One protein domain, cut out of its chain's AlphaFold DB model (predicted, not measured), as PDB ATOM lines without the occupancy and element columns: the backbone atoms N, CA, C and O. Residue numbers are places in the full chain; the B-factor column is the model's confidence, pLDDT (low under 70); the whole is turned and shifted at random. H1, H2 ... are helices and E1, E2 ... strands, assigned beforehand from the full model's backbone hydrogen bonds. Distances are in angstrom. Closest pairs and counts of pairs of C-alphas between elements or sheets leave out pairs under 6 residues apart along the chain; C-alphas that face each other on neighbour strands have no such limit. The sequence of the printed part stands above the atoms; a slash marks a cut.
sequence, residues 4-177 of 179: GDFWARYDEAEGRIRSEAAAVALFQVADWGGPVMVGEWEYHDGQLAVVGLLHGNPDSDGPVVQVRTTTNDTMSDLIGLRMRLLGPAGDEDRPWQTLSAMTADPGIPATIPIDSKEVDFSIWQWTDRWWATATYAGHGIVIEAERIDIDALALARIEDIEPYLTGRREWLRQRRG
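Overview. This is residues 4 to 177 of the 179 residues of an uncharacterized protein of Nocardia terpenica (UniProt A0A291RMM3). A strongly twisted sheet of seven strands has a helical hairpin on one face, with H2 packed over the strand E8 and H3 farther out, off the sheet. A small ribbon of two strands, E1 and E9, lies over the opposite face, where E1 passes by E3 and E4 and E9 reaches the end of E5, while H4 stands beside the edge strand E2 with H1 close by. The printed part has 174 residues with four named helices and nine named strands, in the order H1 E1 E2 E3 E4 H2 H3 E5 E6 E7 E8 E9 H4. The large sheet runs E2 E3 E4 E8 E7 E6 E5, and it and the pair E1 and E9 are antiparallel; the class is mixed, helices and strands. The whole is compact and rounded, with a radius of gyration of the C-alphas of 16.6 A and spans of 47 by 42 by 36 A.

Arrangement. The large sheet holds two meanders, in which each strand is the antiparallel neighbour of the one before: E2, E3 and E4, residues 36 to 44, 47 to 55 and 64 to 70, and E5, E6, E7 and E8, residues 108 to 114, 117 to 126, 129 to 136 and 139 to 146. E4 and E8 are antiparallel neighbours at 165 degrees, with N 66 and O 144 at 2.8 A, within hydrogen-bond range. In the hairpin of E2 and E3, N 39 and O 52 are 2.8 A apart, also within range. E6 bends by 58 degrees at residue 120; its N 121 and O 110 of the edge strand E5 are 2.8 A apart, and its N 124 and O 131 of E7 are 2.9 A apart. H2, residues 74 to 86, is on one face of the sheet, an arrangement of two layers. It lies over E8 at a height over the sheet of 8.2 A and runs along the strands, at 16 degrees to E8 on the local plane. With its residues 75 to 79 alone it touches H3, residues 94 to 104, at Ile 79 and Met 102, whose C-alphas, the closest, are 6.8 A apart. These two form a helical hairpin and run opposite ways at a steep tilt of 38 degrees, only just past shallow; H3 is not on the sheet. E1, residues 26 to 29, and E9, residues 155 to 158, are antiparallel neighbours, with N 28 and O 156 at 2.8 A. The closest C-alphas of E1 and E4, those of Phe 27 and Val 67, are 6.6 A apart; those of E5 and E9, Ile 114 and Leu 155, are 4.6 A apart. H4, residues 162 to 175, stands at the sheet's level; its closest C-alpha to E2 is that of Tyr 164, 3.9 A from that of Met 37. H1, residues 4 to 21, only grazes the sheet, with its residues 13 to 21. H1 and H4 are close but not clearly touching, with the C-alphas of Glu 14 and Leu 165, the closest, 7.0 A apart; they run opposite ways at a shallow tilt of 26 degrees. In H1, H2, H3 and H4 every O i to N i+4 pair is within hydrogen-bond range.

Along the chain. H1 begins at C-alpha 4, at (94.880, 134.601, 159.727), and is 25.3 A long from first to last C-alpha. E6 is the longest strand, at 26.6 A, and E2 measures 25.0 A. H4 is 20.0 A long and ends at C-alpha 175, at (83.326, 135.184, 149.173).

Size, cuts and confidence. The C-alphas farthest apart, those of Gly 4 and Pro 109, are 48.4 A apart. The printed part has no cut, and no link is long. Residues 87 to 96, of which 94 to 96 belong to H3, have pLDDT under 70; the mean of the printed part is 91.0.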
ATOM      1  N   GLY A   4      93.520 135.160 159.682       83.06
ATOM      2  CA  GLY A   4      94.880 134.601 159.727       83.06
ATOM      3  C   GLY A   4      94.904 133.077 159.881       83.06
ATOM      4  O   GLY A   4      95.591 132.393 159.129       83.06
ATOM      5  N   ASP A   5      94.083 132.536 160.785       87.50
ATOM      6  CA  ASP A   5      93.983 131.087 161.017       87.50
ATOM      7  C   ASP A   5      93.392 130.335 159.818       87.50
ATOM      8  O   ASP A   5      93.686 129.156 159.614       87.50
ATOM      9  N   PHE A   6      92.518 130.992 159.048       91.12
ATOM     10  CA  PHE A   6      91.989 130.439 157.804       91.12
ATOM     11  C   PHE A   6      93.097 130.340 156.756       91.12
ATOM     12  O   PHE A   6      93.325 129.257 156.224       91.12
ATOM     13  N   TRP A   7      93.797 131.447 156.491       93.69
ATOM     14  CA  TRP A   7      94.823 131.490 155.451       93.69
ATOM     15  C   TRP A   7      96.032 130.613 155.775       93.69
ATOM     16  O   TRP A   7      96.533 129.968 154.868       93.69
ATOM     17  N   ALA A   8      96.422 130.477 157.046       92.50
ATOM     18  CA  ALA A   8      97.482 129.549 157.442       92.50
ATOM     19  C   ALA A   8      97.127 128.083 157.126       92.50
ATOM     20  O   ALA A   8      97.906 127.377 156.493       92.50
ATOM     21  N   ARG A   9      95.915 127.636 157.490       90.69
ATOM     22  CA  ARG A   9      95.427 126.289 157.132       90.69
ATOM     23  C   ARG A   9      95.290 126.106 155.624       90.69
ATOM     24  O   ARG A   9      95.477 125.009 155.106       90.69
ATOM     25  N   TYR A  10      94.914 127.172 154.927       93.25
ATOM     26  CA  TYR A  10      94.772 127.145 153.482       93.25
ATOM     27  C   TYR A  10      96.134 127.022 152.788       93.25
ATOM     28  O   TYR A  10      96.274 126.205 151.887       93.25
ATOM     29  N   ASP A  11      97.156 127.739 153.261       95.06
ATOM     30  CA  ASP A  11      98.524 127.637 152.746       95.06
ATOM     31  C   ASP A  11      99.102 126.220 152.953       95.06
ATOM     32  O   ASP A  11      99.765 125.693 152.058       95.06
ATOM     33  N   GLU A  12      98.802 125.560 154.081       93.69
ATOM     34  CA  GLU A  12      99.148 124.144 154.304       93.69
ATOM     35  C   GLU A  12      98.486 123.222 153.265       93.69
ATOM     36  O   GLU A  12      99.143 122.344 152.696       93.69
ATOM     37  N   ALA A  13      97.197 123.440 152.977       92.12
ATOM     38  CA  ALA A  13      96.468 122.675 151.970       92.12
ATOM     39  C   ALA A  13      97.024 122.909 150.553       92.12
ATOM     40  O   ALA A  13      97.247 121.943 149.823       92.12
ATOM     41  N   GLU A  14      97.317 124.156 150.172       95.44
ATOM     42  CA  GLU A  14      97.950 124.461 148.883       95.44
ATOM     43  C   GLU A  14      99.350 123.842 148.774       95.44
ATOM     44  O   GLU A  14      99.718 123.333 147.719       95.44
ATOM     45  N   GLY A  15     100.140 123.858 149.854       94.81
ATOM     46  CA  GLY A  15     101.455 123.216 149.891       94.81
ATOM     47  C   GLY A  15     101.377 121.722 149.573       94.81
ATOM     48  O   GLY A  15     102.175 121.212 148.784       94.81
ATOM     49  N   ARG A  16     100.364 121.040 150.116       92.94
ATOM     50  CA  ARG A  16     100.086 119.639 149.790       92.94
ATOM     51  C   ARG A  16      99.687 119.463 148.323       92.94
ATOM     52  O   ARG A  16     100.294 118.637 147.645       92.94
ATOM     53  N   ILE A  17      98.760 120.281 147.817       95.31
ATOM     54  CA  ILE A  17      98.325 120.244 146.408       95.31
ATOM     55  C   ILE A  17      99.520 120.402 145.464       95.31
ATOM     56  O   ILE A  17      99.680 119.592 144.559       95.31
ATOM     57  N   ARG A  18     100.412 121.373 145.703       94.81
ATOM     58  CA  ARG A  18     101.629 121.568 144.891       94.81
ATOM     59  C   ARG A  18     102.507 120.322 144.854       94.81
ATOM     60  O   ARG A  18     102.995 119.946 143.793       94.81
ATOM     61  N   SER A  19     102.707 119.682 146.007       92.62
ATOM     62  CA  SER A  19     103.550 118.486 146.097       92.62
ATOM     63  C   SER A  19     102.963 117.281 145.355       92.62
ATOM     64  O   SER A  19     103.710 116.463 144.825       92.62
ATOM     65  N   GLU A  20     101.635 117.185 145.295       93.31
ATOM     66  CA  GLU A  20     100.921 116.053 144.702       93.31
ATOM     67  C   GLU A  20     100.567 116.277 143.227       93.31
ATOM     68  O   GLU A  20     100.508 115.314 142.467       93.31
ATOM     69  N   ALA A  21     100.380 117.529 142.797       92.31
ATOM     70  CA  ALA A  21     100.040 117.894 141.422       92.31
ATOM     71  C   ALA A  21     101.057 117.357 140.404       92.31
ATOM     72  O   ALA A  21     100.675 116.947 139.315       92.31
ATOM     73  N   ALA A  22     102.338 117.280 140.779       85.75
ATOM     74  CA  ALA A  22     103.388 116.712 139.931       85.75
ATOM     75  C   ALA A  22     103.280 115.183 139.740       85.75
ATOM     76  O   ALA A  22     103.929 114.628 138.854       85.75
ATOM     77  N   ALA A  23     102.503 114.491 140.578       86.31
ATOM     78  CA  ALA A  23     102.353 113.035 140.559       86.31
ATOM     79  C   ALA A  23     101.096 112.558 139.811       86.31
ATOM     80  O   ALA A  23     100.900 111.351 139.659       86.31
ATOM     81  N   VAL A  24     100.248 113.478 139.346       88.31
ATOM     82  CA  VAL A  24      98.998 113.172 138.643       88.31
ATOM     83  C   VAL A  24      98.927 113.932 137.327       88.31
ATOM     84  O   VAL A  24      99.423 115.047 137.204       88.31
ATOM     85  N   ALA A  25      98.298 113.332 136.319       92.38
ATOM     86  CA  ALA A  25      97.982 114.065 135.104       92.38
ATOM     87  C   ALA A  25      96.883 115.092 135.409       92.38
ATOM     88  O   ALA A  25      95.862 114.757 136.004       92.38
ATOM     89  N   LEU A  26      97.099 116.338 134.998       96.19
ATOM     90  CA  LEU A  26      96.151 117.431 135.161       96.19
ATOM     91  C   LEU A  26      95.788 117.988 133.792       96.19
ATOM     92  O   LEU A  26      96.655 118.123 132.927       96.19
ATOM     93  N   PHE A  27      94.512 118.314 133.603       97.44
ATOM     94  CA  PHE A  27      93.982 118.733 132.312       97.44
ATOM     95  C   PHE A  27      93.194 120.031 132.448       97.44
ATOM     96  O   PHE A  27      92.272 120.132 133.257       97.44
ATOM     97  N   GLN A  28      93.560 121.007 131.625       97.56
ATOM     98  CA  GLN A  28      92.813 122.240 131.431       97.56
ATOM     99  C   GLN A  28      91.894 122.138 130.218       97.56
ATOM    100  O   GLN A  28      92.129 121.317 129.331       97.56
ATOM    101  N   VAL A  29      90.907 123.028 130.140       98.06
ATOM    102  CA  VAL A  29      90.227 123.335 128.877       98.06
ATOM    103  C   VAL A  29      91.164 124.202 128.033       98.06
ATOM    104  O   VAL A  29      91.628 125.248 128.486       98.06
ATOM    105  N   ALA A  30      91.480 123.747 126.822       97.12
ATOM    106  CA  ALA A  30      92.354 124.460 125.899       97.12
ATOM    107  C   ALA A  30      91.756 125.824 125.521       97.12
ATOM    108  O   ALA A  30      90.541 125.965 125.395       97.12
ATOM    109  N   ASP A  31      92.624 126.827 125.362       94.50
ATOM    110  CA  ASP A  31      92.261 128.203 124.996       94.50
ATOM    111  C   ASP A  31      91.229 128.875 125.929       94.50
ATOM    112  O   ASP A  31      90.565 129.847 125.555       94.50
ATOM    113  N   TRP A  32      91.104 128.396 127.173       96.88
ATOM    114  CA  TRP A  32      90.195 128.986 128.149       96.88
ATOM    115  C   TRP A  32      90.646 130.393 128.558       96.88
ATOM    116  O   TRP A  32      91.642 130.574 129.253       96.88
ATOM    117  N   GLY A  33      89.876 131.405 128.157       93.56
ATOM    118  CA  GLY A  33      90.151 132.810 128.487       93.56
ATOM    119  C   GLY A  33      89.540 133.302 129.806       93.56
ATOM    120  O   GLY A  33      89.650 134.487 130.119       93.56
ATOM    121  N   GLY A  34      88.832 132.439 130.539       94.50
ATOM    122  CA  GLY A  34      88.111 132.788 131.764       94.50
ATOM    123  C   GLY A  34      88.885 132.480 133.054       94.50
ATOM    124  O   GLY A  34      90.018 132.004 133.008       94.50
ATOM    125  N   PRO A  35      88.265 132.709 134.227       96.50
ATOM    126  CA  PRO A  35      88.867 132.335 135.501       96.50
ATOM    127  C   PRO A  35      89.065 130.820 135.578       96.50
ATOM    128  O   PRO A  35      88.271 130.048 135.034       96.50
ATOM    129  N   VAL A  36      90.106 130.413 136.295       98.31
ATOM    130  CA  VAL A  36      90.419 129.018 136.596       98.31
ATOM    131  C   VAL A  36      90.676 128.870 138.086       98.31
ATOM    132  O   VAL A  36      91.194 129.787 138.719       98.31
ATOM    133  N   MET A  37      90.297 127.743 138.677       97.69
ATOM    134  CA  MET A  37      90.541 127.498 140.094       97.69
ATOM    135  C   MET A  37      90.652 126.012 140.412       97.69
ATOM    136  O   MET A  37      90.045 125.178 139.742       97.69
ATOM    137  N   VAL A  38      91.400 125.669 141.462       97.25
ATOM    138  CA  VAL A  38      91.356 124.300 141.988       97.25
ATOM    139  C   VAL A  38      89.934 124.011 142.471       97.25
ATOM    140  O   VAL A  38      89.354 124.782 143.241       97.25
ATOM    141  N   GLY A  39      89.374 122.915 141.970       93.19
ATOM    142  CA  GLY A  39      88.091 122.363 142.373       93.19
ATOM    143  C   GLY A  39      88.271 121.345 143.496       93.19
ATOM    144  O   GLY A  39      88.793 121.660 144.564       93.19
ATOM    145  N   GLU A  40      87.795 120.125 143.266       90.94
ATOM    146  CA  GLU A  40      87.882 119.040 144.246       90.94
ATOM    147  C   GLU A  40      89.297 118.461 144.364       90.94
ATOM    148  O   GLU A  40      90.036 118.371 143.388       90.94
ATOM    149  N   TRP A  41      89.664 118.062 145.579       94.62
ATOM    150  CA  TRP A  41      90.921 117.378 145.878       94.62
ATOM    151  C   TRP A  41      90.636 116.344 146.969       94.62
ATOM    152  O   TRP A  41      90.605 116.661 148.160       94.62
ATOM    153  N   GLU A  42      90.297 115.128 146.547       93.25
ATOM    154  CA  GLU A  42      89.706 114.091 147.395       93.25
ATOM    155  C   GLU A  42      90.665 112.917 147.596       93.25
ATOM    156  O   GLU A  42      91.357 112.480 146.674       93.25
ATOM    157  N   TYR A  43      90.665 112.374 148.813       92.12
ATOM    158  CA  TYR A  43      91.493 111.233 149.192       92.12
ATOM    159  C   TYR A  43      90.616 110.049 149.573       92.12
ATOM    160  O   TYR A  43      89.697 110.205 150.378       92.12
ATOM    161  N   HIS A  44      90.959 108.864 149.080       89.06
ATOM    162  CA  HIS A  44      90.385 107.592 149.513       89.06
ATOM    163  C   HIS A  44      91.492 106.751 150.147       89.06
ATOM    164  O   HIS A  44      92.580 106.628 149.591       89.06
ATOM    165  N   ASP A  45      91.250 106.253 151.362       90.06
ATOM    166  CA  ASP A  45      92.222 105.470 152.144       90.06
ATOM    167  C   ASP A  45      93.613 106.129 152.272       90.06
ATOM    168  O   ASP A  45      94.655 105.477 152.301       90.06
ATOM    169  N   GLY A  46      93.632 107.465 152.363       87.94
ATOM    170  CA  GLY A  46      94.853 108.264 152.506       87.94
ATOM    171  C   GLY A  46      95.625 108.505 151.205       87.94
ATOM    172  O   GLY A  46      96.632 109.211 151.238       87.94
ATOM    173  N   GLN A  47      95.153 107.983 150.071       89.38
ATOM    174  CA  GLN A  47      95.727 108.219 148.748       89.38
ATOM    175  C   GLN A  47      94.887 109.221 147.963       89.38
ATOM    176  O   GLN A  47      93.666 109.256 148.099       89.38
ATOM    177  N   LEU A  48      95.547 110.055 147.156       91.75
ATOM    178  CA  LEU A  48      94.869 111.007 146.285       91.75
ATOM    179  C   LEU A  48      94.054 110.238 145.241       91.75
ATOM    180  O   LEU A  48      94.624 109.478 144.460       91.75
ATOM    181  N   ALA A  49      92.736 110.419 145.267       92.69
ATOM    182  CA  ALA A  49      91.801 109.641 144.464       92.69
ATOM    183  C   ALA A  49      91.156 110.470 143.356       92.69
ATOM    184  O   ALA A  49      90.950 109.956 142.258       92.69
ATOM    185  N   VAL A  50      90.853 111.744 143.631       94.75
ATOM    186  CA  VAL A  50      90.268 112.656 142.645       94.75
ATOM    187  C   VAL A  50      90.894 114.038 142.742       94.75
ATOM    188  O   VAL A  50      91.014 114.603 143.828       94.75
ATOM    189  N   VAL A  51      91.240 114.599 141.588       96.00
ATOM    190  CA  VAL A  51      91.682 115.986 141.433       96.00
ATOM    191  C   VAL A  51      90.826 116.677 140.390       96.00
ATOM    192  O   VAL A  51      90.633 116.146 139.303       96.00
ATOM    193  N   GLY A  52      90.297 117.851 140.712       96.62
ATOM    194  CA  GLY A  52      89.402 118.619 139.859       96.62
ATOM    195  C   GLY A  52      89.956 120.003 139.569       96.62
ATOM    196  O   GLY A  52      90.304 120.743 140.487       96.62
ATOM    197  N   LEU A  53      89.971 120.379 138.294       98.12
ATOM    198  CA  LEU A  53      90.293 121.724 137.834       98.12
ATOM    199  C   LEU A  53      89.040 122.382 137.271       98.12
ATOM    200  O   LEU A  53      88.415 121.864 136.346       98.12
ATOM    201  N   LEU A  54      88.668 123.518 137.853       98.12
ATOM    202  CA  LEU A  54      87.471 124.264 137.498       98.12
ATOM    203  C   LEU A  54      87.827 125.431 136.577       98.12
ATOM    204  O   LEU A  54      88.778 126.170 136.826       98.12
ATOM    205  N   HIS A  55      87.024 125.602 135.539       98.31
ATOM    206  CA  HIS A  55      87.114 126.641 134.528       98.31
ATOM    207  C   HIS A  55      85.788 127.395 134.531       98.31
ATOM    208  O   HIS A  55      84.728 126.787 134.408       98.31
ATOM    209  N   GLY A  56      85.835 128.712 134.706       97.00
ATOM    210  CA  GLY A  56      84.652 129.546 134.898       97.00
ATOM    211  C   GLY A  56      84.362 129.824 136.370       97.00
ATOM    212  O   GLY A  56      85.057 129.352 137.268       97.00
ATOM    213  N   ASN A  57      83.345 130.649 136.618       93.81
ATOM    214  CA  ASN A  57      82.893 130.977 137.967       93.81
ATOM    215  C   ASN A  57      81.531 130.308 138.218       93.81
ATOM    216  O   ASN A  57      80.559 130.694 137.562       93.81
ATOM    217  N   PRO A  58      81.428 129.361 139.169       88.12
ATOM    218  CA  PRO A  58      80.176 128.664 139.459       88.12
ATOM    219  C   PRO A  58      79.088 129.591 140.018       88.12
ATOM    220  O   PRO A  58      77.911 129.269 139.925       88.12
ATOM    221  N   ASP A  59      79.462 130.755 140.556       90.06
ATOM    222  CA  ASP A  59      78.521 131.763 141.056       90.06
ATOM    223  C   ASP A  59      78.048 132.738 139.952       90.06
ATOM    224  O   ASP A  59      77.421 133.754 140.249       90.06
ATOM    225  N   SER A  60      78.387 132.478 138.683       90.69
ATOM    226  CA  SER A  60      78.044 133.334 137.541       90.69
ATOM    227  C   SER A  60      77.099 132.657 136.548       90.69
ATOM    228  O   SER A  60      76.932 131.435 136.552       90.69
ATOM    229  N   ASP A  61      76.533 133.460 135.644       91.75
ATOM    230  CA  ASP A  61      75.676 132.989 134.550       91.75
ATOM    231  C   ASP A  61      76.456 132.426 133.339       91.75
ATOM    232  O   ASP A  61      75.856 132.027 132.342       91.75
ATOM    233  N   GLY A  62      77.793 132.408 133.406       94.44
ATOM    234  CA  GLY A  62      78.663 131.999 132.304       94.44
ATOM    235  C   GLY A  62      78.966 130.495 132.244       94.44
ATOM    236  O   GLY A  62      78.600 129.751 133.150       94.44
ATOM    237  N   PRO A  63      79.679 130.046 131.194       96.69
ATOM    238  CA  PRO A  63      80.152 128.670 131.062       96.69
ATOM    239  C   PRO A  63      80.982 128.205 132.263       96.69
ATOM    240  O   PRO A  63      81.841 128.946 132.755       96.69
ATOM    241  N   VAL A  64      80.758 126.965 132.702       96.94
ATOM    242  CA  VAL A  64      81.512 126.330 133.792       96.94
ATOM    243  C   VAL A  64      81.900 124.915 133.387       96.94
ATOM    244  O   VAL A  64      81.048 124.141 132.965       96.94
ATOM    245  N   VAL A  65      83.176 124.564 133.535       98.00
ATOM    246  CA  VAL A  65      83.691 123.216 133.257       98.00
ATOM    247  C   VAL A  65      84.606 122.760 134.381       98.00
ATOM    248  O   VAL A  65      85.617 123.398 134.666       98.00
ATOM    249  N   GLN A  66      84.296 121.621 134.987       97.75
ATOM    250  CA  GLN A  66      85.188 120.913 135.889       97.75
ATOM    251  C   GLN A  66      85.758 119.682 135.189       97.75
ATOM    252  O   GLN A  66      85.023 118.774 134.808       97.75
ATOM    253  N   VAL A  67      87.081 119.639 135.057       98.19
ATOM    254  CA  VAL A  67      87.806 118.476 134.544       98.19
ATOM    255  C   VAL A  67      88.421 117.746 135.726       98.19
ATOM    256  O   VAL A  67      89.231 118.314 136.460       98.19
ATOM    257  N   ARG A  68      88.009 116.499 135.938       97.62
ATOM    258  CA  ARG A  68      88.479 115.637 137.020       97.62
ATOM    259  C   ARG A  68      89.403 114.573 136.462       97.62
ATOM    260  O   ARG A  68      89.071 113.925 135.474       97.62
ATOM    261  N   THR A  69      90.520 114.354 137.139       96.75
ATOM    262  CA  THR A  69      91.324 113.144 136.977       96.75
ATOM    263  C   THR A  69      91.108 112.270 138.196       96.75
ATOM    264  O   THR A  69      91.207 112.744 139.328       96.75
ATOM    265  N   THR A  70      90.781 111.004 137.969       94.94
ATOM    266  CA  THR A  70      90.407 110.060 139.017       94.94
ATOM    267  C   THR A  70      91.164 108.745 138.874       94.94
ATOM    268  O   THR A  70      91.413 108.262 137.765       94.94
ATOM    269  N   THR A  71      91.549 108.167 140.009       91.19
ATOM    270  CA  THR A  71      92.037 106.782 140.100       91.19
ATOM    271  C   THR A  71      90.911 105.801 140.423       91.19
ATOM    272  O   THR A  71      91.139 104.592 140.430       91.19
ATOM    273  N   ASN A  72      89.710 106.304 140.723       87.44
ATOM    274  CA  ASN A  72      88.524 105.480 140.905       87.44
ATOM    275  C   ASN A  72      87.979 105.022 139.543       87.44
ATOM    276  O   ASN A  72      88.328 105.562 138.491       87.44
ATOM    277  N   ASP A  73      87.061 104.059 139.575       90.12
ATOM    278  CA  ASP A  73      86.209 103.774 138.426       90.12
ATOM    279  C   ASP A  73      85.453 105.047 138.006       90.12
ATOM    280  O   ASP A  73      84.798 105.705 138.822       90.12
ATOM    281  N   THR A  74      85.551 105.413 136.728       91.88
ATOM    282  CA  THR A  74      85.010 106.688 136.254       91.88
ATOM    283  C   THR A  74      83.490 106.741 136.296       91.88
ATOM    284  O   THR A  74      82.920 107.814 136.475       91.88
ATOM    285  N   MET A  75      82.821 105.594 136.138       91.06
ATOM    286  CA  MET A  75      81.362 105.529 136.233       91.06
ATOM    287  C   MET A  75      80.898 105.797 137.662       91.06
ATOM    288  O   MET A  75      79.925 106.515 137.871       91.06
ATOM    289  N   SER A  76      81.629 105.289 138.650       88.44
ATOM    290  CA  SER A  76      81.370 105.551 140.065       88.44
ATOM    291  C   SER A  76      81.523 107.039 140.409       88.44
ATOM    292  O   SER A  76      80.669 107.595 141.100       88.44
ATOM    293  N   ASP A  77      82.559 107.706 139.883       90.31
ATOM    294  CA  ASP A  77      82.764 109.155 140.062       90.31
ATOM    295  C   ASP A  77      81.655 109.978 139.372       90.31
ATOM    296  O   ASP A  77      81.029 110.836 139.998       90.31
ATOM    297  N   LEU A  78      81.315 109.642 138.122       92.12
ATOM    298  CA  LEU A  78      80.196 110.238 137.384       92.12
ATOM    299  C   LEU A  78      78.861 110.118 138.137       92.12
ATOM    300  O   LEU A  78      78.110 111.090 138.239       92.12
ATOM    301  N   ILE A  79      78.541 108.925 138.647       89.62
ATOM    302  CA  ILE A  79      77.312 108.686 139.412       89.62
ATOM    303  C   ILE A  79      77.310 109.554 140.672       89.62
ATOM    304  O   ILE A  79      76.288 110.166 140.982       89.62
ATOM    305  N   GLY A  80      78.450 109.672 141.360       86.75
ATOM    306  CA  GLY A  80      78.612 110.571 142.501       86.75
ATOM    307  C   GLY A  80      78.239 112.018 142.169       86.75
ATOM    308  O   GLY A  80      77.441 112.624 142.888       86.75
ATOM    309  N   LEU A  81      78.739 112.552 141.050       88.12
ATOM    310  CA  LEU A  81      78.411 113.906 140.578       88.12
ATOM    311  C   LEU A  81      76.918 114.065 140.272       88.12
ATOM    312  O   LEU A  81      76.267 114.984 140.773       88.12
ATOM    313  N   ARG A  82      76.343 113.133 139.507       86.44
ATOM    314  CA  ARG A  82      74.919 113.171 139.133       86.44
ATOM    315  C   ARG A  82      74.003 113.072 140.357       86.44
ATOM    316  O   ARG A  82      72.970 113.737 140.404       86.44
ATOM    317  N   MET A  83      74.388 112.290 141.366       83.12
ATOM    318  CA  MET A  83      73.644 112.172 142.622       83.12
ATOM    319  C   MET A  83      73.705 113.452 143.465       83.12
ATOM    320  O   MET A  83      72.694 113.820 144.063       83.12
ATOM    321  N   ARG A  84      74.841 114.171 143.485       82.00
ATOM    322  CA  ARG A  84      74.949 115.478 144.167       82.00
ATOM    323  C   ARG A  84      73.955 116.497 143.595       82.00
ATOM    324  O   ARG A  84      73.383 117.269 144.360       82.00
ATOM    325  N   LEU A  85      73.705 116.460 142.283       79.44
ATOM    326  CA  LEU A  85      72.775 117.370 141.606       79.44
ATOM    327  C   LEU A  85      71.296 117.084 141.921       79.44
ATOM    328  O   LEU A  85      70.493 118.010 141.998       79.44
ATOM    329  N   LEU A  86      70.926 115.819 142.132       74.00
ATOM    330  CA  LEU A  86      69.542 115.435 142.444       74.00
ATOM    331  C   LEU A  86      69.115 115.770 143.884       74.00
ATOM    332  O   LEU A  86      67.920 115.752 144.183       74.00
ATOM    333  N   GLY A  87      70.064 116.103 144.767       64.94
ATOM    334  CA  GLY A  87      69.802 116.394 146.176       64.94
ATOM    335  C   GLY A  87      69.382 115.159 146.993       64.94
ATOM    336  O   GLY A  87      69.355 114.037 146.480       64.94
ATOM    337  N   PRO A  88      69.075 115.322 148.294       59.09
ATOM    338  CA  PRO A  88      68.590 114.221 149.118       59.09
ATOM    339  C   PRO A  88      67.243 113.718 148.583       59.09
ATOM    340  O   PRO A  88      66.257 114.455 148.548       59.09
ATOM    341  N   ALA A  89      67.201 112.451 148.168       57.09
ATOM    342  CA  ALA A  89      65.975 111.799 147.730       57.09
ATOM    343  C   ALA A  89      64.974 111.761 148.894       57.09
ATOM    344  O   ALA A  89      65.201 111.088 149.894       57.09
ATOM    345  N   GLY A  90      63.857 112.479 148.771       53.41
ATOM    346  CA  GLY A  90      62.802 112.517 149.791       53.41
ATOM    347  C   GLY A  90      61.972 111.231 149.920       53.41
ATOM    348  O   GLY A  90      60.902 111.280 150.513       53.41
ATOM    349  N   ASP A  91      62.412 110.115 149.333       57.50
ATOM    350  CA  ASP A  91      61.652 108.867 149.207       57.50
ATOM    351  C   ASP A  91      62.648 107.691 149.197       57.50
ATOM    352  O   ASP A  91      63.469 107.608 148.285       57.50
ATOM    353  N   GLU A  92      62.629 106.819 150.211       55.88
ATOM    354  CA  GLU A  92      63.712 105.856 150.522       55.88
ATOM    355  C   GLU A  92      63.941 104.760 149.453       55.88
ATOM    356  O   GLU A  92      65.033 104.195 149.389       55.88
ATOM    357  N   ASP A  93      62.973 104.516 148.558       54.97
ATOM    358  CA  ASP A  93      63.057 103.499 147.488       54.97
ATOM    359  C   ASP A  93      63.501 104.049 146.116       54.97
ATOM    360  O   ASP A  93      63.906 103.295 145.224       54.97
ATOM    361  N   ARG A  94      63.481 105.375 145.924       61.78
ATOM    362  CA  ARG A  94      63.972 106.016 144.689       61.78
ATOM    363  C   ARG A  94      65.496 105.994 144.495       61.78
ATOM    364  O   ARG A  94      65.902 105.947 143.330       61.78
ATOM    365  N   PRO A  95      66.358 106.015 145.535       66.44
ATOM    366  CA  PRO A  95      67.806 106.062 145.361       66.44
ATOM    367  C   PRO A  95      68.327 104.872 144.563       66.44
ATOM    368  O   PRO A  95      69.069 105.065 143.609       66.44
ATOM    369  N   TRP A  96      67.887 103.650 144.880       68.38
ATOM    370  CA  TRP A  96      68.378 102.443 144.207       68.38
ATOM    371  C   TRP A  96      67.932 102.337 142.752       68.38
ATOM    372  O   TRP A  96      68.727 101.953 141.899       68.38
ATOM    373  N   GLN A  97      66.685 102.704 142.442       73.19
ATOM    374  CA  GLN A  97      66.203 102.727 141.058       73.19
ATOM    375  C   GLN A  97      66.915 103.805 140.237       73.19
ATOM    376  O   GLN A  97      67.287 103.554 139.092       73.19
ATOM    377  N   THR A  98      67.164 104.969 140.841       76.25
ATOM    378  CA  THR A  98      67.918 106.070 140.226       76.25
ATOM    379  C   THR A  98      69.361 105.652 139.952       76.25
ATOM    380  O   THR A  98      69.832 105.787 138.828       76.25
ATOM    381  N   LEU A  99      70.037 105.060 140.940       76.75
ATOM    382  CA  LEU A  99      71.394 104.529 140.803       76.75
ATOM    383  C   LEU A  99      71.473 103.432 139.738       76.75
ATOM    384  O   LEU A  99      72.367 103.453 138.895       76.75
ATOM    385  N   SER A 100      70.526 102.493 139.743       79.06
ATOM    386  CA  SER A 100      70.455 101.412 138.756       79.06
ATOM    387  C   SER A 100      70.269 101.954 137.337       79.06
ATOM    388  O   SER A 100      71.013 101.576 136.434       79.06
ATOM    389  N   ALA A 101      69.350 102.905 137.144       82.06
ATOM    390  CA  ALA A 101      69.136 103.555 135.854       82.06
ATOM    391  C   ALA A 101      70.380 104.326 135.380       82.06
ATOM    392  O   ALA A 101      70.747 104.220 134.215       82.06
ATOM    393  N   MET A 102      71.063 105.047 136.277       81.56
ATOM    394  CA  MET A 102      72.314 105.744 135.950       81.56
ATOM    395  C   MET A 102      73.445 104.784 135.580       81.56
ATOM    396  O   MET A 102      74.227 105.086 134.687       81.56
ATOM    397  N   THR A 103      73.525 103.636 136.254       81.88
ATOM    398  CA  THR A 103      74.550 102.613 135.999       81.88
ATOM    399  C   THR A 103      74.301 101.892 134.674       81.88
ATOM    400  O   THR A 103      75.244 101.502 133.992       81.88
ATOM    401  N   ALA A 104      73.032 101.700 134.306       86.25
ATOM    402  CA  ALA A 104      72.633 101.016 133.080       86.25
ATOM    403  C   ALA A 104      72.730 101.894 131.821       86.25
ATOM    404  O   ALA A 104      72.659 101.362 130.715       86.25
ATOM    405  N   ASP A 105      72.857 103.211 131.974       88.00
ATOM    406  CA  ASP A 105      72.940 104.169 130.875       88.00
ATOM    407  C   ASP A 105      74.388 104.275 130.352       88.00
ATOM    408  O   ASP A 105      75.234 104.867 131.027       88.00
ATOM    409  N   PRO A 106      74.701 103.738 129.154       88.19
ATOM    410  CA  PRO A 106      76.069 103.706 128.631       88.19
ATOM    411  C   PRO A 106      76.578 105.073 128.149       88.19
ATOM    412  O   PRO A 106      77.763 105.201 127.827       88.19
ATOM    413  N   GLY A 107      75.699 106.077 128.073       93.56
ATOM    414  CA  GLY A 107      75.998 107.360 127.454       93.56
ATOM    415  C   GLY A 107      76.069 107.282 125.927       93.56
ATOM    416  O   GLY A 107      75.907 106.230 125.304       93.56
ATOM    417  N   ILE A 108      76.292 108.438 125.315       95.00
ATOM    418  CA  ILE A 108      76.439 108.614 123.872       95.00
ATOM    419  C   ILE A 108      77.935 108.738 123.556       95.00
ATOM    420  O   ILE A 108      78.611 109.527 124.219       95.00
ATOM    421  N   PRO A 109      78.467 107.996 122.568       96.44
ATOM    422  CA  PRO A 109      79.847 108.161 122.135       96.44
ATOM    423  C   PRO A 109      80.090 109.561 121.575       96.44
ATOM    424  O   PRO A 109      79.302 110.055 120.766       96.44
ATOM    425  N   ALA A 110      81.205 110.165 121.956       95.56
ATOM    426  CA  ALA A 110      81.699 111.397 121.366       95.56
ATOM    427  C   ALA A 110      83.224 111.452 121.441       95.56
ATOM    428  O   ALA A 110      83.854 110.663 122.143       95.56
ATOM    429  N   THR A 111      83.810 112.417 120.746       96.94
ATOM    430  CA  THR A 111      85.258 112.590 120.693       96.94
ATOM    431  C   THR A 111      85.618 113.959 121.244       96.94
ATOM    432  O   THR A 111      85.116 114.970 120.763       96.94
ATOM    433  N   ILE A 112      86.500 113.989 122.241       97.88
ATOM    434  CA  ILE A 112      87.042 115.226 122.813       97.88
ATOM    435  C   ILE A 112      88.566 115.163 122.656       97.88
ATOM    436  O   ILE A 112      89.187 114.216 123.148       97.88
ATOM    437  N   PRO A 113      89.199 116.125 121.966       98.06
ATOM    438  CA  PRO A 113      90.647 116.135 121.825       98.06
ATOM    439  C   PRO A 113      91.358 116.357 123.165       98.06
ATOM    440  O   PRO A 113      90.962 117.225 123.939       98.06
ATOM    441  N   ILE A 114      92.455 115.635 123.400       97.38
ATOM    442  CA  ILE A 114      93.421 115.887 124.477       97.38
ATOM    443  C   ILE A 114      94.800 116.053 123.844       97.38
ATOM    444  O   ILE A 114      95.269 115.144 123.162       97.38
ATOM    445  N   ASP A 115      95.449 117.203 124.035       95.50
ATOM    446  CA  ASP A 115      96.740 117.528 123.399       95.50
ATOM    447  C   ASP A 115      96.700 117.309 121.867       95.50
ATOM    448  O   ASP A 115      97.585 116.694 121.269       95.50
ATOM    449  N   SER A 116      95.607 117.758 121.236       92.56
ATOM    450  CA  SER A 116      95.300 117.567 119.805       92.56
ATOM    451  C   SER A 116      95.115 116.114 119.343       92.56
ATOM    452  O   SER A 116      94.945 115.872 118.149       92.56
ATOM    453  N   LYS A 117      95.110 115.137 120.255       95.50
ATOM    454  CA  LYS A 117      94.777 113.745 119.954       95.50
ATOM    455  C   LYS A 117      93.306 113.480 120.257       95.50
ATOM    456  O   LYS A 117      92.854 113.732 121.365       95.50
ATOM    457  N   GLU A 118      92.584 112.919 119.296       96.69
ATOM    458  CA  GLU A 118      91.207 112.462 119.492       96.69
ATOM    459  C   GLU A 118      91.138 111.346 120.547       96.69
ATOM    460  O   GLU A 118      91.898 110.370 120.495       96.69
ATOM    461  N   VAL A 119      90.247 111.515 121.525       97.50
ATOM    462  CA  VAL A 119      89.978 110.548 122.592       97.50
ATOM    463  C   VAL A 119      88.478 110.291 122.642       97.50
ATOM    464  O   VAL A 119      87.686 111.233 122.608       97.50
ATOM    465  N   ASP A 120      88.104 109.016 122.726       97.56
ATOM    466  CA  ASP A 120      86.709 108.596 122.821       97.56
ATOM    467  C   ASP A 120      86.194 108.773 124.249       97.56
ATOM    468  O   ASP A 120      86.786 108.279 125.211       97.56
ATOM    469  N   PHE A 121      85.061 109.456 124.362       97.94
ATOM    470  CA  PHE A 121      84.314 109.666 125.589       97.94
ATOM    471  C   PHE A 121      82.914 109.055 125.470       97.94
ATOM    472  O   PHE A 121      82.301 109.059 124.401       97.94
ATOM    473  N   SER A 122      82.380 108.596 126.599       97.50
ATOM    474  CA  SER A 122      80.936 108.405 126.782       97.50
ATOM    475  C   SER A 122      80.341 109.644 127.434       97.50
ATOM    476  O   SER A 122      80.959 110.202 128.341       97.50
ATOM    477  N   ILE A 123      79.157 110.072 126.983       96.06
ATOM    478  CA  ILE A 123      78.564 111.359 127.376       96.06
ATOM    479  C   ILE A 123      77.106 111.238 127.791       96.06
ATOM    480  O   ILE A 123      76.316 110.530 127.171       96.06
ATOM    481  N   TRP A 124      76.738 112.004 128.814       95.12
ATOM    482  CA  TRP A 124      75.382 112.120 129.334       95.12
ATOM    483  C   TRP A 124      74.978 113.586 129.348       95.12
ATOM    484  O   TRP A 124      75.650 114.403 129.969       95.12
ATOM    485  N   GLN A 125      73.875 113.924 128.688       91.50
ATOM    486  CA  GLN A 125      73.352 115.289 128.638       91.50
ATOM    487  C   GLN A 125      72.128 115.427 129.548       91.50
ATOM    488  O   GLN A 125      71.278 114.537 129.599       91.50
ATOM    489  N   TRP A 126      72.019 116.553 130.248       86.88
ATOM    490  CA  TRP A 126      70.852 116.922 131.041       86.88
ATOM    491  C   TRP A 126      70.698 118.447 131.073       86.88
ATOM    492  O   TRP A 126      71.524 119.141 131.650       86.88
ATOM    493  N   THR A 127      69.619 118.954 130.464       87.56
ATOM    494  CA  THR A 127      69.352 120.397 130.306       87.56
ATOM    495  C   THR A 127      70.512 121.130 129.625       87.56
ATOM    496  O   THR A 127      70.815 120.850 128.471       87.56
ATOM    497  N   ASP A 128      71.122 122.075 130.322       90.12
ATOM    498  CA  ASP A 128      72.283 122.886 129.973       90.12
ATOM    499  C   ASP A 128      73.593 122.314 130.533       90.12
ATOM    500  O   ASP A 128      74.645 122.942 130.405       90.12
ATOM    501  N   ARG A 129      73.534 121.128 131.146       94.00
ATOM    502  CA  ARG A 129      74.666 120.409 131.716       94.00
ATOM    503  C   ARG A 129      74.935 119.129 130.940       94.00
ATOM    504  O   ARG A 129      74.038 118.486 130.395       94.00
ATOM    505  N   TRP A 130      76.187 118.718 130.920       95.38
ATOM    506  CA  TRP A 130      76.566 117.401 130.454       95.38
ATOM    507  C   TRP A 130      77.767 116.885 131.229       95.38
ATOM    508  O   TRP A 130      78.528 117.638 131.840       95.38
ATOM    509  N   TRP A 131      77.916 115.568 131.200       97.12
ATOM    510  CA  TRP A 131      79.068 114.879 131.742       97.12
ATOM    511  C   TRP A 131      79.700 114.013 130.676       97.12
ATOM    512  O   TRP A 131      78.992 113.453 129.840       97.12
ATOM    513  N   ALA A 132      81.014 113.863 130.740       97.44
ATOM    514  CA  ALA A 132      81.747 112.956 129.879       97.44
ATOM    515  C   ALA A 132      82.729 112.127 130.699       97.44
ATOM    516  O   ALA A 132      83.289 112.622 131.675       97.44
ATOM    517  N   THR A 133      82.964 110.884 130.290       97.88
ATOM    518  CA  THR A 133      84.032 110.061 130.854       97.88
ATOM    519  C   THR A 133      84.881 109.392 129.787       97.88
ATOM    520  O   THR A 133      84.357 108.950 128.765       97.88
ATOM    521  N   ALA A 134      86.180 109.283 130.053       96.81
ATOM    522  CA  ALA A 134      87.119 108.483 129.282       96.81
ATOM    523  C   ALA A 134      88.227 107.923 130.177       96.81
ATOM    524  O   ALA A 134      88.427 108.345 131.316       96.81
ATOM    525  N   THR A 135      89.006 106.993 129.627       95.31
ATOM    526  CA  THR A 135      90.318 106.634 130.174       95.31
ATOM    527  C   THR A 135      91.401 107.151 129.242       95.31
ATOM    528  O   THR A 135      91.398 106.848 128.050       95.31
ATOM    529  N   TYR A 136      92.367 107.886 129.783       93.44
ATOM    530  CA  TYR A 136      93.487 108.424 129.019       93.44
ATOM    531  C   TYR A 136      94.796 108.226 129.775       93.44
ATOM    532  O   TYR A 136      94.926 108.595 130.940       93.44
ATOM    533  N   ALA A 137      95.780 107.617 129.108       88.56
ATOM    534  CA  ALA A 137      97.104 107.334 129.670       88.56
ATOM    535  C   ALA A 137      97.079 106.623 131.046       88.56
ATOM    536  O   ALA A 137      97.959 106.840 131.869       88.56
ATOM    537  N   GLY A 138      96.082 105.763 131.289       88.75
ATOM    538  CA  GLY A 138      95.933 105.020 132.547       88.75
ATOM    539  C   GLY A 138      95.186 105.764 133.659       88.75
ATOM    540  O   GLY A 138      95.047 105.216 134.747       88.75
ATOM    541  N   HIS A 139      94.676 106.967 133.388       90.25
ATOM    542  CA  HIS A 139      93.864 107.742 134.320       90.25
ATOM    543  C   HIS A 139      92.418 107.838 133.842       90.25
ATOM    544  O   HIS A 139      92.165 107.974 132.642       90.25
ATOM    545  N   GLY A 140      91.475 107.803 134.782       95.88
ATOM    546  CA  GLY A 140      90.092 108.158 134.509       95.88
ATOM    547  C   GLY A 140      89.958 109.671 134.375       95.88
ATOM    548  O   GLY A 140      90.487 110.407 135.206       95.88
ATOM    549  N   ILE A 141      89.261 110.135 133.344       97.56
ATOM    550  CA  ILE A 141      88.920 111.545 133.154       97.56
ATOM    551  C   ILE A 141      87.408 111.660 133.223       97.56
ATOM    552  O   ILE A 141      86.717 111.000 132.453       97.56
ATOM    553  N   VAL A 142      86.911 112.515 134.112       97.75
ATOM    554  CA  VAL A 142      85.486 112.843 134.216       97.75
ATOM    555  C   VAL A 142      85.322 114.342 134.035       97.75
ATOM    556  O   VAL A 142      85.945 115.134 134.734       97.75
ATOM    557  N   ILE A 143      84.491 114.740 133.083       97.88
ATOM    558  CA  ILE A 143      84.175 116.138 132.807       97.88
ATOM    559  C   ILE A 143      82.752 116.383 133.277       97.88
ATOM    560  O   ILE A 143      81.855 115.607 132.963       97.88
ATOM    561  N   GLU A 144      82.555 117.470 134.004       96.75
ATOM    562  CA  GLU A 144      81.251 118.069 134.242       96.75
ATOM    563  C   GLU A 144      81.262 119.460 133.624       96.75
ATOM    564  O   GLU A 144      82.146 120.262 133.916       96.75
ATOM    565  N   ALA A 145      80.299 119.749 132.763       96.81
ATOM    566  CA  ALA A 145      80.249 121.001 132.035       96.81
ATOM    567  C   ALA A 145      78.829 121.543 131.988       96.81
ATOM    568  O   ALA A 145      77.864 120.794 131.873       96.81
ATOM    569  N   GLU A 146      78.711 122.858 132.074       95.81
ATOM    570  CA  GLU A 146      77.454 123.586 132.099       95.81
ATOM    571  C   GLU A 146      77.564 124.823 131.209       95.81
ATOM    572  O   GLU A 146      78.561 125.551 131.257       95.81
ATOM    573  N   ARG A 147      76.515 125.079 130.418       95.31
ATOM    574  CA  ARG A 147      76.397 126.245 129.524       95.31
ATOM    575  C   ARG A 147      77.536 126.345 128.497       95.31
ATOM    576  O   ARG A 147      77.956 127.442 128.137       95.31
ATOM    577  N   ILE A 148      78.024 125.204 128.016       95.44
ATOM    578  CA  ILE A 148      78.998 125.102 126.923       95.44
ATOM    579  C   ILE A 148      78.706 123.870 126.073       95.44
ATOM    580  O   ILE A 148      78.355 122.818 126.606       95.44
ATOM    581  N   ASP A 149      78.875 123.996 124.760       93.62
ATOM    582  CA  ASP A 149      78.736 122.874 123.838       93.62
ATOM    583  C   ASP A 149      79.973 121.977 123.877       93.62
ATOM    584  O   ASP A 149      81.109 122.446 123.957       93.62
ATOM    585  N   ILE A 150      79.749 120.670 123.767       92.81
ATOM    586  CA  ILE A 150      80.822 119.675 123.704       92.81
ATOM    587  C   ILE A 150      81.806 119.944 122.557       92.81
ATOM    588  O   ILE A 150      83.012 119.849 122.759       92.81
ATOM    589  N   ASP A 151      81.306 120.333 121.381       91.62
ATOM    590  CA  ASP A 151      82.126 120.544 120.181       91.62
ATOM    591  C   ASP A 151      83.077 121.745 120.322       91.62
ATOM    592  O   ASP A 151      84.013 121.902 119.540       91.62
ATOM    593  N   ALA A 152      82.852 122.599 121.327       91.38
ATOM    594  CA  ALA A 152      83.741 123.700 121.677       91.38
ATOM    595  C   ALA A 152      84.848 123.284 122.663       91.38
ATOM    596  O   ALA A 152      85.703 124.106 122.996       91.38
ATOM    597  N   LEU A 153      84.832 122.042 123.159       96.19
ATOM    598  CA  LEU A 153      85.746 121.580 124.191       96.19
ATOM    599  C   LEU A 153      86.937 120.823 123.598       96.19
ATOM    600  O   LEU A 153      86.797 119.808 122.918       96.19
ATOM    601  N   ALA A 154      88.131 121.266 123.964       97.62
ATOM    602  CA  ALA A 154      89.354 120.490 123.853       97.62
ATOM    603  C   ALA A 154      90.099 120.571 125.185       97.62
ATOM    604  O   ALA A 154      89.976 121.556 125.914       97.62
ATOM    605  N   LEU A 155      90.866 119.536 125.509       98.44
ATOM    606  CA  LEU A 155      91.683 119.486 126.710       98.44
ATOM    607  C   LEU A 155      93.167 119.602 126.368       98.44
ATOM    608  O   LEU A 155      93.635 119.119 125.334       98.44
ATOM    609  N   ALA A 156      93.919 120.197 127.283       97.25
ATOM    610  CA  ALA A 156      95.373 120.217 127.243       97.25
ATOM    611  C   ALA A 156      95.931 119.797 128.599       97.25
ATOM    612  O   ALA A 156      95.373 120.145 129.642       97.25
ATOM    613  N   ARG A 157      97.036 119.056 128.608       96.38
ATOM    614  CA  ARG A 157      97.745 118.761 129.852       96.38
ATOM    615  C   ARG A 157      98.385 120.034 130.410       96.38
ATOM    616  O   ARG A 157      98.879 120.869 129.655       96.38
ATOM    617  N   ILE A 158      98.409 120.156 131.735       96.00
ATOM    618  CA  ILE A 158      99.167 121.198 132.431       96.00
ATOM    619  C   ILE A 158     100.238 120.591 133.331       96.00
ATOM    620  O   ILE A 158     100.078 119.490 133.854       96.00
ATOM    621  N   GLU A 159     101.308 121.351 133.527       94.38
ATOM    622  CA  GLU A 159     102.369 121.055 134.498       94.38
ATOM    623  C   GLU A 159     102.410 122.096 135.627       94.38
ATOM    624  O   GLU A 159     102.923 121.818 136.708       94.38
ATOM    625  N   ASP A 160     101.840 123.283 135.391       95.56
ATOM    626  CA  ASP A 160     101.793 124.382 136.352       95.56
ATOM    627  C   ASP A 160     100.391 124.532 136.954       95.56
ATOM    628  O   ASP A 160      99.430 124.892 136.270       95.56
ATOM    629  N   ILE A 161     100.282 124.257 138.255       97.19
ATOM    630  CA  ILE A 161      99.039 124.360 139.028       97.19
ATOM    631  C   ILE A 161      98.824 125.759 139.633       97.19
ATOM    632  O   ILE A 161      97.720 126.073 140.085       97.19
ATOM    633  N   GLU A 162      99.842 126.625 139.648       97.56
ATOM    634  CA  GLU A 162      99.779 127.917 140.343       97.56
ATOM    635  C   GLU A 162      98.663 128.857 139.849       97.56
ATOM    636  O   GLU A 162      98.053 129.524 140.697       97.56
ATOM    637  N   PRO A 163      98.297 128.902 138.547       97.44
ATOM    638  CA  PRO A 163      97.152 129.694 138.096       97.44
ATOM    639  C   PRO A 163      95.838 129.286 138.778       97.44
ATOM    640  O   PRO A 163      95.045 130.138 139.175       97.44
ATOM    641  N   TYR A 164      95.637 127.984 138.993       97.94
ATOM    642  CA  TYR A 164      94.438 127.440 139.633       97.94
ATOM    643  C   TYR A 164      94.424 127.696 141.144       97.94
ATOM    644  O   TYR A 164      93.366 127.965 141.720       97.94
ATOM    645  N   LEU A 165      95.582 127.629 141.807       97.50
ATOM    646  CA  LEU A 165      95.696 127.979 143.229       97.50
ATOM    647  C   LEU A 165      95.410 129.469 143.441       97.50
ATOM    648  O   LEU A 165      94.583 129.839 144.279       97.50
ATOM    649  N   THR A 166      96.013 130.315 142.602       97.31
ATOM    650  CA  THR A 166      95.807 131.767 142.615       97.31
ATOM    651  C   THR A 166      94.337 132.118 142.409       97.31
ATOM    652  O   THR A 166      93.754 132.812 143.246       97.31
ATOM    653  N   GLY A 167      93.694 131.580 141.368       97.12
ATOM    654  CA  GLY A 167      92.287 131.875 141.098       97.12
ATOM    655  C   GLY A 167      91.347 131.373 142.198       97.12
ATOM    656  O   GLY A 167      90.403 132.071 142.578       97.12
ATOM    657  N   ARG A 168      91.644 130.224 142.827       96.38
ATOM    658  CA  ARG A 168      90.882 129.758 143.999       96.38
ATOM    659  C   ARG A 168      91.013 130.717 145.181       96.38
ATOM    660  O   ARG A 168      90.026 130.985 145.869       96.38
ATOM    661  N   ARG A 169      92.214 131.249 145.416       95.62
ATOM    662  CA  ARG A 169      92.490 132.220 146.482       95.62
ATOM    663  C   ARG A 169      91.725 133.523 146.273       95.62
ATOM    664  O   ARG A 169      91.132 134.039 147.221       95.62
ATOM    665  N   GLU A 170      91.716 134.040 145.049       94.69
ATOM    666  CA  GLU A 170      90.959 135.239 144.672       94.69
ATOM    667  C   GLU A 170      89.455 135.045 144.884       94.69
ATOM    668  O   GLU A 170      88.814 135.860 145.551       94.69
ATOM    669  N   TRP A 171      88.910 133.921 144.417       94.25
ATOM    670  CA  TRP A 171      87.504 133.572 144.619       94.25
ATOM    671  C   TRP A 171      87.137 133.457 146.109       94.25
ATOM    672  O   TRP A 171      86.120 133.993 146.557       94.25
ATOM    673  N   LEU A 172      87.995 132.829 146.924       93.38
ATOM    674  CA  LEU A 172      87.789 132.736 148.373       93.38
ATOM    675  C   LEU A 172      87.821 134.104 149.060       93.38
ATOM    676  O   LEU A 172      86.989 134.350 149.934       93.38
ATOM    677  N   ARG A 173      88.735 135.006 148.676       92.94
ATOM    678  CA  ARG A 173      88.767 136.380 149.214       92.94
ATOM    679  C   ARG A 173      87.463 137.115 148.932       92.94
ATOM    680  O   ARG A 173      86.886 137.687 149.855       92.94
ATOM    681  N   GLN A 174      86.955 137.023 147.703       92.19
ATOM    682  CA  GLN A 174      85.680 137.637 147.320       92.19
ATOM    683  C   GLN A 174      84.520 137.111 148.176       92.19
ATOM    684  O   GLN A 174      83.787 137.900 148.770       92.19
ATOM    685  N   ARG A 175      84.395 135.785 148.346       90.06
ATOM    686  CA  ARG A 175      83.326 135.184 149.173       90.06
ATOM    687  C   ARG A 175      83.429 135.508 150.658       90.06
ATOM    688  O   ARG A 175      82.435 135.430 151.376       90.06
ATOM    689  N   ARG A 176      84.628 135.846 151.127       89.94
ATOM    690  CA  ARG A 176      84.884 136.240 152.514       89.94
ATOM    691  C   ARG A 176      84.747 137.749 152.744       89.94
ATOM    692  O   ARG A 176      84.859 138.176 153.888       89.94
ATOM    693  N   GLY A 177      84.481 138.535 151.696       88.06
ATOM    694  CA  GLY A 177      84.419 139.997 151.777       88.06
ATOM    695  C   GLY A 177      85.783 140.647 152.029       88.06
ATOM    696  O   GLY A 177      85.847 141.726 152.604       88.06
TER     697      GLY A 177